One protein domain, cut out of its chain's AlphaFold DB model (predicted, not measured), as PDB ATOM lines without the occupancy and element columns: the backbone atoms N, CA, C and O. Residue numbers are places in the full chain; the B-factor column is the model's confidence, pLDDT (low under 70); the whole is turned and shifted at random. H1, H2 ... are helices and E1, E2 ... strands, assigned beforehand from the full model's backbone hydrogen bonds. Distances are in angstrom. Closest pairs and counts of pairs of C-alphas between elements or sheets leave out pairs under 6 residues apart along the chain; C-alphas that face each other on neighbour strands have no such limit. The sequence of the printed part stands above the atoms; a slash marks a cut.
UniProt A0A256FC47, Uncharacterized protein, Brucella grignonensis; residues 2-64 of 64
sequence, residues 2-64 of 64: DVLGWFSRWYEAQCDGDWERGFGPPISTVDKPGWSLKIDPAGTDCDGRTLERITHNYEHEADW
ATOM      1  N   ASP A   2     -15.456 -16.311  14.415       83.81
ATOM      2  CA  ASP A   2     -15.100 -15.440  13.297       83.81
ATOM      3  C   ASP A   2     -15.531 -13.988  13.587       83.81
ATOM      4  O   ASP A   2     -16.597 -13.758  14.168       83.81
ATOM      5  N   VAL A   3     -14.678 -13.022  13.234       76.69
ATOM      6  CA  VAL A   3     -14.884 -11.596  13.537       76.69
ATOM      7  C   VAL A   3     -16.121 -11.044  12.832       76.69
ATOM      8  O   VAL A   3     -16.854 -10.250  13.423       76.69
ATOM      9  N   LEU A   4     -16.404 -11.518  11.615       78.81
ATOM     10  CA  LEU A   4     -17.599 -11.126  10.873       78.81
ATOM     11  C   LEU A   4     -18.839 -11.720  11.536       78.81
ATOM     12  O   LEU A   4     -19.817 -11.012  11.738       78.81
ATOM     13  N   GLY A   5     -18.777 -12.978  11.978       82.75
ATOM     14  CA  GLY A   5     -19.871 -13.613  12.717       82.75
ATOM     15  C   GLY A   5     -20.230 -12.909  14.033       82.75
ATOM     16  O   GLY A   5     -21.409 -12.816  14.378       82.75
ATOM     17  N   TRP A   6     -19.243 -12.395  14.776       85.19
ATOM     18  CA  TRP A   6     -19.505 -11.546  15.946       85.19
ATOM     19  C   TRP A   6     -20.137 -10.213  15.534       85.19
ATOM     20  O   TRP A   6     -21.157  -9.820  16.104       85.19
ATOM     21  N   PHE A   7     -19.569  -9.558  14.520       82.12
ATOM     22  CA  PHE A   7     -20.030  -8.255  14.057       82.12
ATOM     23  C   PHE A   7     -21.477  -8.297  13.547       82.12
ATOM     24  O   PHE A   7     -22.282  -7.456  13.933       82.12
ATOM     25  N   SER A   8     -21.846  -9.314  12.761       81.69
ATOM     26  CA  SER A   8     -23.214  -9.493  12.261       81.69
ATOM     27  C   SER A   8     -24.237  -9.634  13.388       81.69
ATOM     28  O   SER A   8     -25.315  -9.058  13.303       81.69
ATOM     29  N   ARG A   9     -23.898 -10.360  14.463       83.81
ATOM     30  CA  ARG A   9     -24.789 -10.517  15.626       83.81
ATOM     31  C   ARG A   9     -24.934  -9.232  16.424       83.81
ATOM     32  O   ARG A   9     -26.025  -8.923  16.885       83.81
ATOM     33  N   TRP A  10     -23.836  -8.501  16.605       84.50
ATOM     34  CA  TRP A  10     -23.880  -7.202  17.266       84.50
ATOM     35  C   TRP A  10     -24.736  -6.214  16.469       84.50
ATOM     36  O   TRP A  10     -25.590  -5.555  17.054       84.50
ATOM     37  N   TYR A  11     -24.553  -6.178  15.145       80.75
ATOM     38  CA  TYR A  11     -25.321  -5.328  14.240       80.75
ATOM     39  C   TYR A  11     -26.822  -5.637  14.303       80.75
ATOM     40  O   TYR A  11     -27.616  -4.728  14.504       80.75
ATOM     41  N   GLU A  12     -27.209  -6.915  14.215       82.19
ATOM     42  CA  GLU A  12     -28.613  -7.340  14.342       82.19
ATOM     43  C   GLU A  12     -29.231  -6.914  15.681       82.19
ATOM     44  O   GLU A  12     -30.379  -6.487  15.717       82.19
ATOM     45  N   ALA A  13     -28.460  -6.965  16.772       82.62
ATOM     46  CA  ALA A  13     -28.924  -6.551  18.093       82.62
ATOM     47  C   ALA A  13     -29.113  -5.030  18.248       82.62
ATOM     48  O   ALA A  13     -29.774  -4.619  19.197       82.62
ATOM     49  N   GLN A  14     -28.529  -4.205  17.369       75.69
ATOM     50  CA  GLN A  14     -28.752  -2.750  17.370       75.69
ATOM     51  C   GLN A  14     -29.932  -2.328  16.481       75.69
ATOM     52  O   GLN A  14     -30.386  -1.194  16.585       75.69
ATOM     53  N   CYS A  15     -30.433  -3.207  15.606       76.31
ATOM     54  CA  CYS A  15     -31.591  -2.908  14.764       76.31
ATOM     55  C   CYS A  15     -32.879  -2.982  15.595       76.31
ATOM     56  O   CYS A  15     -33.364  -4.071  15.911       76.31
ATOM     57  N   ASP A  16     -33.442  -1.826  15.935       69.75
ATOM     58  CA  ASP A  16     -34.639  -1.692  16.768       69.75
ATOM     59  C   ASP A  16     -35.855  -1.096  16.030       69.75
ATOM     60  O   ASP A  16     -36.918  -0.933  16.634       69.75
ATOM     61  N   GLY A  17     -35.745  -0.814  14.726       66.19
ATOM     62  CA  GLY A  17     -36.802  -0.179  13.928       66.19
ATOM     63  C   GLY A  17     -36.516   1.286  13.570       66.19
ATOM     64  O   GLY A  17     -37.065   1.804  12.587       66.19
ATOM     65  N   ASP A  18     -35.688   1.968  14.368       64.75
ATOM     66  CA  ASP A  18     -35.421   3.407  14.257       64.75
ATOM     67  C   ASP A  18     -33.939   3.681  13.965       64.75
ATOM     68  O   ASP A  18     -33.614   4.468  13.068       64.75
ATOM     69  N   TRP A  19     -33.036   2.946  14.622       71.31
ATOM     70  CA  TRP A  19     -31.591   3.095  14.452       71.31
ATOM     71  C   TRP A  19     -31.137   2.862  13.002       71.31
ATOM     72  O   TRP A  19     -30.396   3.678  12.435       71.31
ATOM     73  N   GLU A  20     -31.653   1.824  12.329       68.06
ATOM     74  CA  GLU A  20     -31.271   1.511  10.946       68.06
ATOM     75  C   GLU A  20     -31.704   2.570   9.914       68.06
ATOM     76  O   GLU A  20     -31.185   2.599   8.796       68.06
ATOM     77  N   ARG A  21     -32.643   3.456  10.269       64.75
ATOM     78  CA  ARG A  21     -33.176   4.489   9.366       64.75
ATOM     79  C   ARG A  21     -32.352   5.777   9.393       64.75
ATOM     80  O   ARG A  21     -32.423   6.541   8.430       64.75
ATOM     81  N   GLY A  22     -31.583   6.012  10.461       58.69
ATOM     82  CA  GLY A  22     -30.767   7.219  10.653       58.69
ATOM     83  C   GLY A  22     -29.253   6.987  10.666       58.69
ATOM     84  O   GLY A  22     -28.505   7.884  10.277       58.69
ATOM     85  N   PHE A  23     -28.799   5.793  11.064       58.50
ATOM     86  CA  PHE A  23     -27.392   5.511  11.381       58.50
ATOM     87  C   PHE A  23     -26.802   4.302  10.646       58.50
ATOM     88  O   PHE A  23     -25.734   3.816  11.021       58.50
ATOM     89  N   GLY A  24     -27.455   3.833   9.576       58.12
ATOM     90  CA  GLY A  24     -26.938   2.756   8.729       58.12
ATOM     91  C   GLY A  24     -25.477   3.027   8.331       58.12
ATOM     92  O   GLY A  24     -25.212   4.030   7.659       58.12
ATOM     93  N   PRO A  25     -24.511   2.200   8.766       58.03
ATOM     94  CA  PRO A  25     -23.103   2.535   8.641       58.03
ATOM     95  C   PRO A  25     -22.704   2.508   7.160       58.03
ATOM     96  O   PRO A  25     -22.864   1.474   6.504       58.03
ATOM     97  N   PRO A  26     -22.195   3.616   6.590       59.97
ATOM     98  CA  PRO A  26     -21.822   3.640   5.187       59.97
ATOM     99  C   PRO A  26     -20.609   2.733   4.977       59.97
ATOM    100  O   PRO A  26     -19.492   3.065   5.379       59.97
ATOM    101  N   ILE A  27     -20.822   1.586   4.333       63.22
ATOM    102  CA  ILE A  27     -19.736   0.757   3.813       63.22
ATOM    103  C   ILE A  27     -19.220   1.455   2.558       63.22
ATOM    104  O   ILE A  27     -19.922   1.534   1.551       63.22
ATOM    105  N   SER A  28     -18.004   1.990   2.626       59.44
ATOM    106  CA  SER A  28     -17.352   2.624   1.478       59.44
ATOM    107  C   SER A  28     -16.232   1.731   0.958       59.44
ATOM    108  O   SER A  28     -15.425   1.208   1.733       59.44
ATOM    109  N   THR A  29     -16.160   1.564  -0.360       57.78
ATOM    110  CA  THR A  29     -15.017   0.917  -1.014       57.78
ATOM    111  C   THR A  29     -13.824   1.863  -1.003       57.78
ATOM    112  O   THR A  29     -13.957   3.032  -1.361       57.78
ATOM    113  N   VAL A  30     -12.659   1.365  -0.592       65.81
ATOM    114  CA  VAL A  30     -11.399   2.117  -0.623       65.81
ATOM    115  C   VAL A  30     -10.629   1.733  -1.892       65.81
ATOM    116  O   VAL A  30     -10.663   0.585  -2.322       65.81
ATOM    117  N   ASP A  31      -9.925   2.697  -2.491       49.56
ATOM    118  CA  ASP A  31      -9.206   2.601  -3.782       49.56
ATOM    119  C   ASP A  31      -8.074   1.539  -3.829       49.56
ATOM    120  O   ASP A  31      -7.501   1.252  -4.876       49.56
ATOM    121  N   LYS A  32      -7.743   0.930  -2.686       48.97
ATOM    122  CA  LYS A  32      -6.846  -0.229  -2.530       48.97
ATOM    123  C   LYS A  32      -7.687  -1.339  -1.899       48.97
ATOM    124  O   LYS A  32      -8.448  -0.978  -1.002       48.97
ATOM    125  N   PRO A  33      -7.585  -2.621  -2.315       65.44
ATOM    126  CA  PRO A  33      -8.503  -3.679  -1.884       65.44
ATOM    127  C   PRO A  33      -8.770  -3.578  -0.384       65.44
ATOM    128  O   PRO A  33      -7.861  -3.707   0.433       65.44
ATOM    129  N   GLY A  34     -10.004  -3.217  -0.049       62.16
ATOM    130  CA  GLY A  34     -10.321  -2.741   1.282       62.16
ATOM    131  C   GLY A  34     -11.681  -2.067   1.330       62.16
ATOM    132  O   GLY A  34     -12.183  -1.503   0.356       62.16
ATOM    133  N   TRP A  35     -12.285  -2.139   2.501       71.31
ATOM    134  CA  TRP A  35     -13.542  -1.494   2.829       71.31
ATOM    135  C   TRP A  35     -13.334  -0.720   4.123       71.31
ATOM    136  O   TRP A  35     -12.567  -1.133   4.994       71.31
ATOM    137  N   SER A  36     -13.987   0.428   4.234       69.69
ATOM    138  CA  SER A  36     -14.069   1.164   5.486       69.69
ATOM    139  C   SER A  36     -15.497   1.104   6.005       69.69
ATOM    140  O   SER A  36     -16.465   1.166   5.244       69.69
ATOM    141  N   LEU A  37     -15.612   0.951   7.319       73.94
ATOM    142  CA  LEU A  37     -16.875   0.938   8.032       73.94
ATOM    143  C   LEU A  37     -16.807   2.000   9.120       73.94
ATOM    144  O   LEU A  37     -15.922   1.970   9.974       73.94
ATOM    145  N   LYS A  38     -17.744   2.941   9.078       76.69
ATOM    146  CA  LYS A  38     -17.935   3.935  10.130       76.69
ATOM    147  C   LYS A  38     -19.288   3.682  10.771       76.69
ATOM    148  O   LYS A  38     -20.293   3.706  10.073       76.69
ATOM    149  N   ILE A  39     -19.294   3.467  12.080       76.50
ATOM    150  CA  ILE A  39     -20.513   3.249  12.857       76.50
ATOM    151  C   ILE A  39     -20.598   4.357  13.891       76.50
ATOM    152  O   ILE A  39     -19.622   4.609  14.602       76.50
ATOM    153  N   ASP A  40     -21.736   5.033  13.937       76.12
ATOM    154  CA  ASP A  40     -22.024   5.970  15.009       76.12
ATOM    155  C   ASP A  40     -22.629   5.189  16.185       76.12
ATOM    156  O   ASP A  40     -23.587   4.439  15.979       76.12
ATOM    157  N   PRO A  41     -22.057   5.279  17.398       72.88
ATOM    158  CA  PRO A  41     -22.571   4.546  18.545       72.88
ATOM    159  C   PRO A  41     -23.845   5.175  19.126       72.88
ATOM    160  O   PRO A  41     -24.389   4.601  20.072       72.88
ATOM    161  N   ALA A  42     -24.317   6.322  18.619       76.94
ATOM    162  CA  ALA A  42     -25.509   6.963  19.148       76.94
ATOM    163  C   ALA A  42     -26.728   6.032  19.062       76.94
ATOM    164  O   ALA A  42     -26.993   5.431  18.019       76.94
ATOM    165  N   GLY A  43     -27.450   5.890  20.175       70.88
ATOM    166  CA  GLY A  43     -28.608   4.992  20.272       70.88
ATOM    167  C   GLY A  43     -28.281   3.494  20.373       70.88
ATOM    168  O   GLY A  43     -29.198   2.684  20.385       70.88
ATOM    169  N   THR A  44     -27.003   3.115  20.482       75.62
ATOM    170  CA  THR A  44     -26.573   1.726  20.740       75.62
ATOM    171  C   THR A  44     -26.214   1.520  22.215       75.62
ATOM    172  O   THR A  44     -26.061   2.479  22.970       75.62
ATOM    173  N   ASP A  45     -25.942   0.279  22.628       75.75
ATOM    174  CA  ASP A  45     -25.401  -0.042  23.971       75.75
ATOM    175  C   ASP A  45     -24.040   0.647  24.286       75.75
ATOM    176  O   ASP A  45     -23.549   0.670  25.427       75.75
ATOM    177  N   CYS A  46     -23.407   1.215  23.253       75.56
ATOM    178  CA  CYS A  46     -22.153   1.960  23.309       75.56
ATOM    179  C   CYS A  46     -22.337   3.490  23.369       75.56
ATOM    180  O   CYS A  46     -21.328   4.200  23.426       75.56
ATOM    181  N   ASP A  47     -23.572   4.005  23.371       81.94
ATOM    182  CA  ASP A  47     -23.861   5.437  23.494       81.94
ATOM    183  C   ASP A  47     -23.231   6.023  24.774       81.94
ATOM    184  O   ASP A  47     -23.235   5.411  25.846       81.94
ATOM    185  N   GLY A  48     -22.589   7.188  24.648       82.88
ATOM    186  CA  GLY A  48     -21.921   7.872  25.760       82.88
ATOM    187  C   GLY A  48     -20.617   7.228  26.254       82.88
ATOM    188  O   GLY A  48     -19.971   7.779  27.153       82.88
ATOM    189  N   ARG A  49     -20.171   6.098  25.685       82.62
ATOM    190  CA  ARG A  49     -18.900   5.468  26.073       82.62
ATOM    191  C   ARG A  49     -17.717   6.108  25.353       82.62
ATOM    192  O   ARG A  49     -17.691   6.222  24.132       82.62
ATOM    193  N   THR A  50     -16.685   6.467  26.116       79.44
ATOM    194  CA  THR A  50     -15.387   6.856  25.544       79.44
ATOM    195  C   THR A  50     -14.549   5.597  25.349       79.44
ATOM    196  O   THR A  50     -14.199   4.931  26.321       79.44
ATOM    197  N   LEU A  51     -14.249   5.261  24.096       78.44
ATOM    198  CA  LEU A  51     -13.402   4.125  23.732       78.44
ATOM    199  C   LEU A  51     -12.038   4.642  23.276       78.44
ATOM    200  O   LEU A  51     -11.957   5.582  22.481       78.44
ATOM    201  N   GLU A  52     -10.960   4.033  23.762       82.94
ATOM    202  CA  GLU A  52      -9.622   4.354  23.271       82.94
ATOM    203  C   GLU A  52      -9.469   3.899  21.817       82.94
ATOM    204  O   GLU A  52      -9.924   2.822  21.424       82.94
ATOM    205  N   ARG A  53      -8.817   4.727  20.995       79.00
ATOM    206  CA  ARG A  53      -8.564   4.375  19.598       79.00
ATOM    207  C   ARG A  53      -7.502   3.285  19.534       79.00
ATOM    208  O   ARG A  53      -6.320   3.557  19.726       79.00
ATOM    209  N   ILE A  54      -7.921   2.082  19.174       83.06
ATOM    210  CA  ILE A  54      -7.021   0.963  18.899       83.06
ATOM    211  C   ILE A  54      -6.740   0.920  17.393       83.06
ATOM    212  O   ILE A  54      -7.630   1.131  16.573       83.06
ATOM    213  N   THR A  55      -5.485   0.694  17.007       80.56
ATOM    214  CA  THR A  55      -5.083   0.495  15.606       80.56
ATOM    215  C   THR A  55      -4.331  -0.821  15.504       80.56
ATOM    216  O   THR A  55      -3.260  -0.966  16.088       80.56
ATOM    217  N   HIS A  56      -4.889  -1.770  14.756       78.38
ATOM    218  CA  HIS A  56      -4.214  -3.014  14.405       78.38
ATOM    219  C   HIS A  56      -3.832  -2.961  12.931       78.38
ATOM    220  O   HIS A  56      -4.703  -2.835  12.072       78.38
ATOM    221  N   ASN A  57      -2.536  -3.049  12.645       74.50
ATOM    222  CA  ASN A  57      -2.049  -3.307  11.299       74.50
ATOM    223  C   ASN A  57      -1.767  -4.805  11.206       74.50
ATOM    224  O   ASN A  57      -0.712  -5.260  11.643       74.50
ATOM    225  N   TYR A  58      -2.746  -5.573  10.739       67.19
ATOM    226  CA  TYR A  58      -2.506  -6.975  10.429       67.19
ATOM    227  C   TYR A  58      -1.652  -7.006   9.162       67.19
ATOM    228  O   TYR A  58      -2.141  -6.672   8.084       67.19
ATOM    229  N   GLU A  59      -0.369  -7.350   9.293       61.09
ATOM    230  CA  GLU A  59       0.451  -7.700   8.137       61.09
ATOM    231  C   GLU A  59      -0.181  -8.937   7.504       61.09
ATOM    232  O   GLU A  59      -0.102 -10.044   8.031       61.09
ATOM    233  N   HIS A  60      -0.911  -8.726   6.415       56.19
ATOM    234  CA  HIS A  60      -1.413  -9.817   5.606       56.19
ATOM    235  C   HIS A  60      -0.220 -10.300   4.782       56.19
ATOM    236  O   HIS A  60       0.228  -9.590   3.879       56.19
ATOM    237  N   GLU A  61       0.322 -11.474   5.107       54.06
ATOM    238  CA  GLU A  61       1.128 -12.233   4.153       54.06
ATOM    239  C   GLU A  61       0.198 -12.511   2.970       54.06
ATOM    240  O   GLU A  61      -0.661 -13.387   3.019       54.06
ATOM    241  N   ALA A  62       0.250 -11.641   1.962       50.19
ATOM    242  CA  ALA A  62      -0.560 -11.759   0.767       50.19
ATOM    243  C   ALA A  62      -0.052 -12.949  -0.054       50.19
ATOM    244  O   ALA A  62       0.691 -12.764  -1.014       50.19
ATOM    245  N   ASP A  63      -0.448 -14.155   0.337       47.50
ATOM    246  CA  ASP A  63      -0.529 -15.293  -0.570       47.50
ATOM    247  C   ASP A  63      -1.919 -15.201  -1.216       47.50
ATOM    248  O   ASP A  63      -2.945 -15.479  -0.589       47.50
ATOM    249  N   TRP A  64      -1.953 -14.618  -2.414       60.81
ATOM    250  CA  TRP A  64      -3.131 -14.552  -3.278       60.81
ATOM    251  C   TRP A  64      -3.213 -15.801  -4.154       60.81
ATOM    252  O   TRP A  64      -2.154 -16.274  -4.617       60.81
TER     253      TRP A  64
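Overview. This is residues 2 to 64 of the 64 residues of an uncharacterized protein of Brucella grignonensis (UniProt A0A256FC47). This model has little regular structure: helix H1 leads through short H2 into a small hairpin, E1 and E2, and a long tail follows, whose residues 50 to 64 stick out. The printed part has 63 residues, 22 of them in two named helices and two antiparallel strands, ordered H1, H2, E1, E2; the class is mixed. It is loose, radius of gyration of the C-alphas 14.4 A, and elongated, spanning 42 by 24 by 23 A.

Along the chain. Find C-alpha 3 at (-14.884, -11.596, 13.537); H1 runs from there to residue 14, 16.9 A. Next come H2, residues 19 to 22, E1, residues 27 to 29, and E2, residues 35 to 37, ending at (-16.875, 0.938, 8.032).

Arrangement. In the hairpin E1 and E2, antiparallel at 154 degrees, find N 28 and O 36 within hydrogen-bond range at 3.1 A. H1 is apart from both strands, and meets H2 only through their link. In H1 every O i to N i+4 pair is within hydrogen-bond range; H2 is too short for one, but its one O i to N i+3 pair is within range.

Size, cuts and confidence. The farthest C-alphas, Asp 18 and Asp 63, are 42.3 A apart. The printed part has no cut and its three links are tight. Residues 38 to 64 hold no named element; pLDDT is under 70 in 26 residues, among them 20 to 34 and 58 to 64.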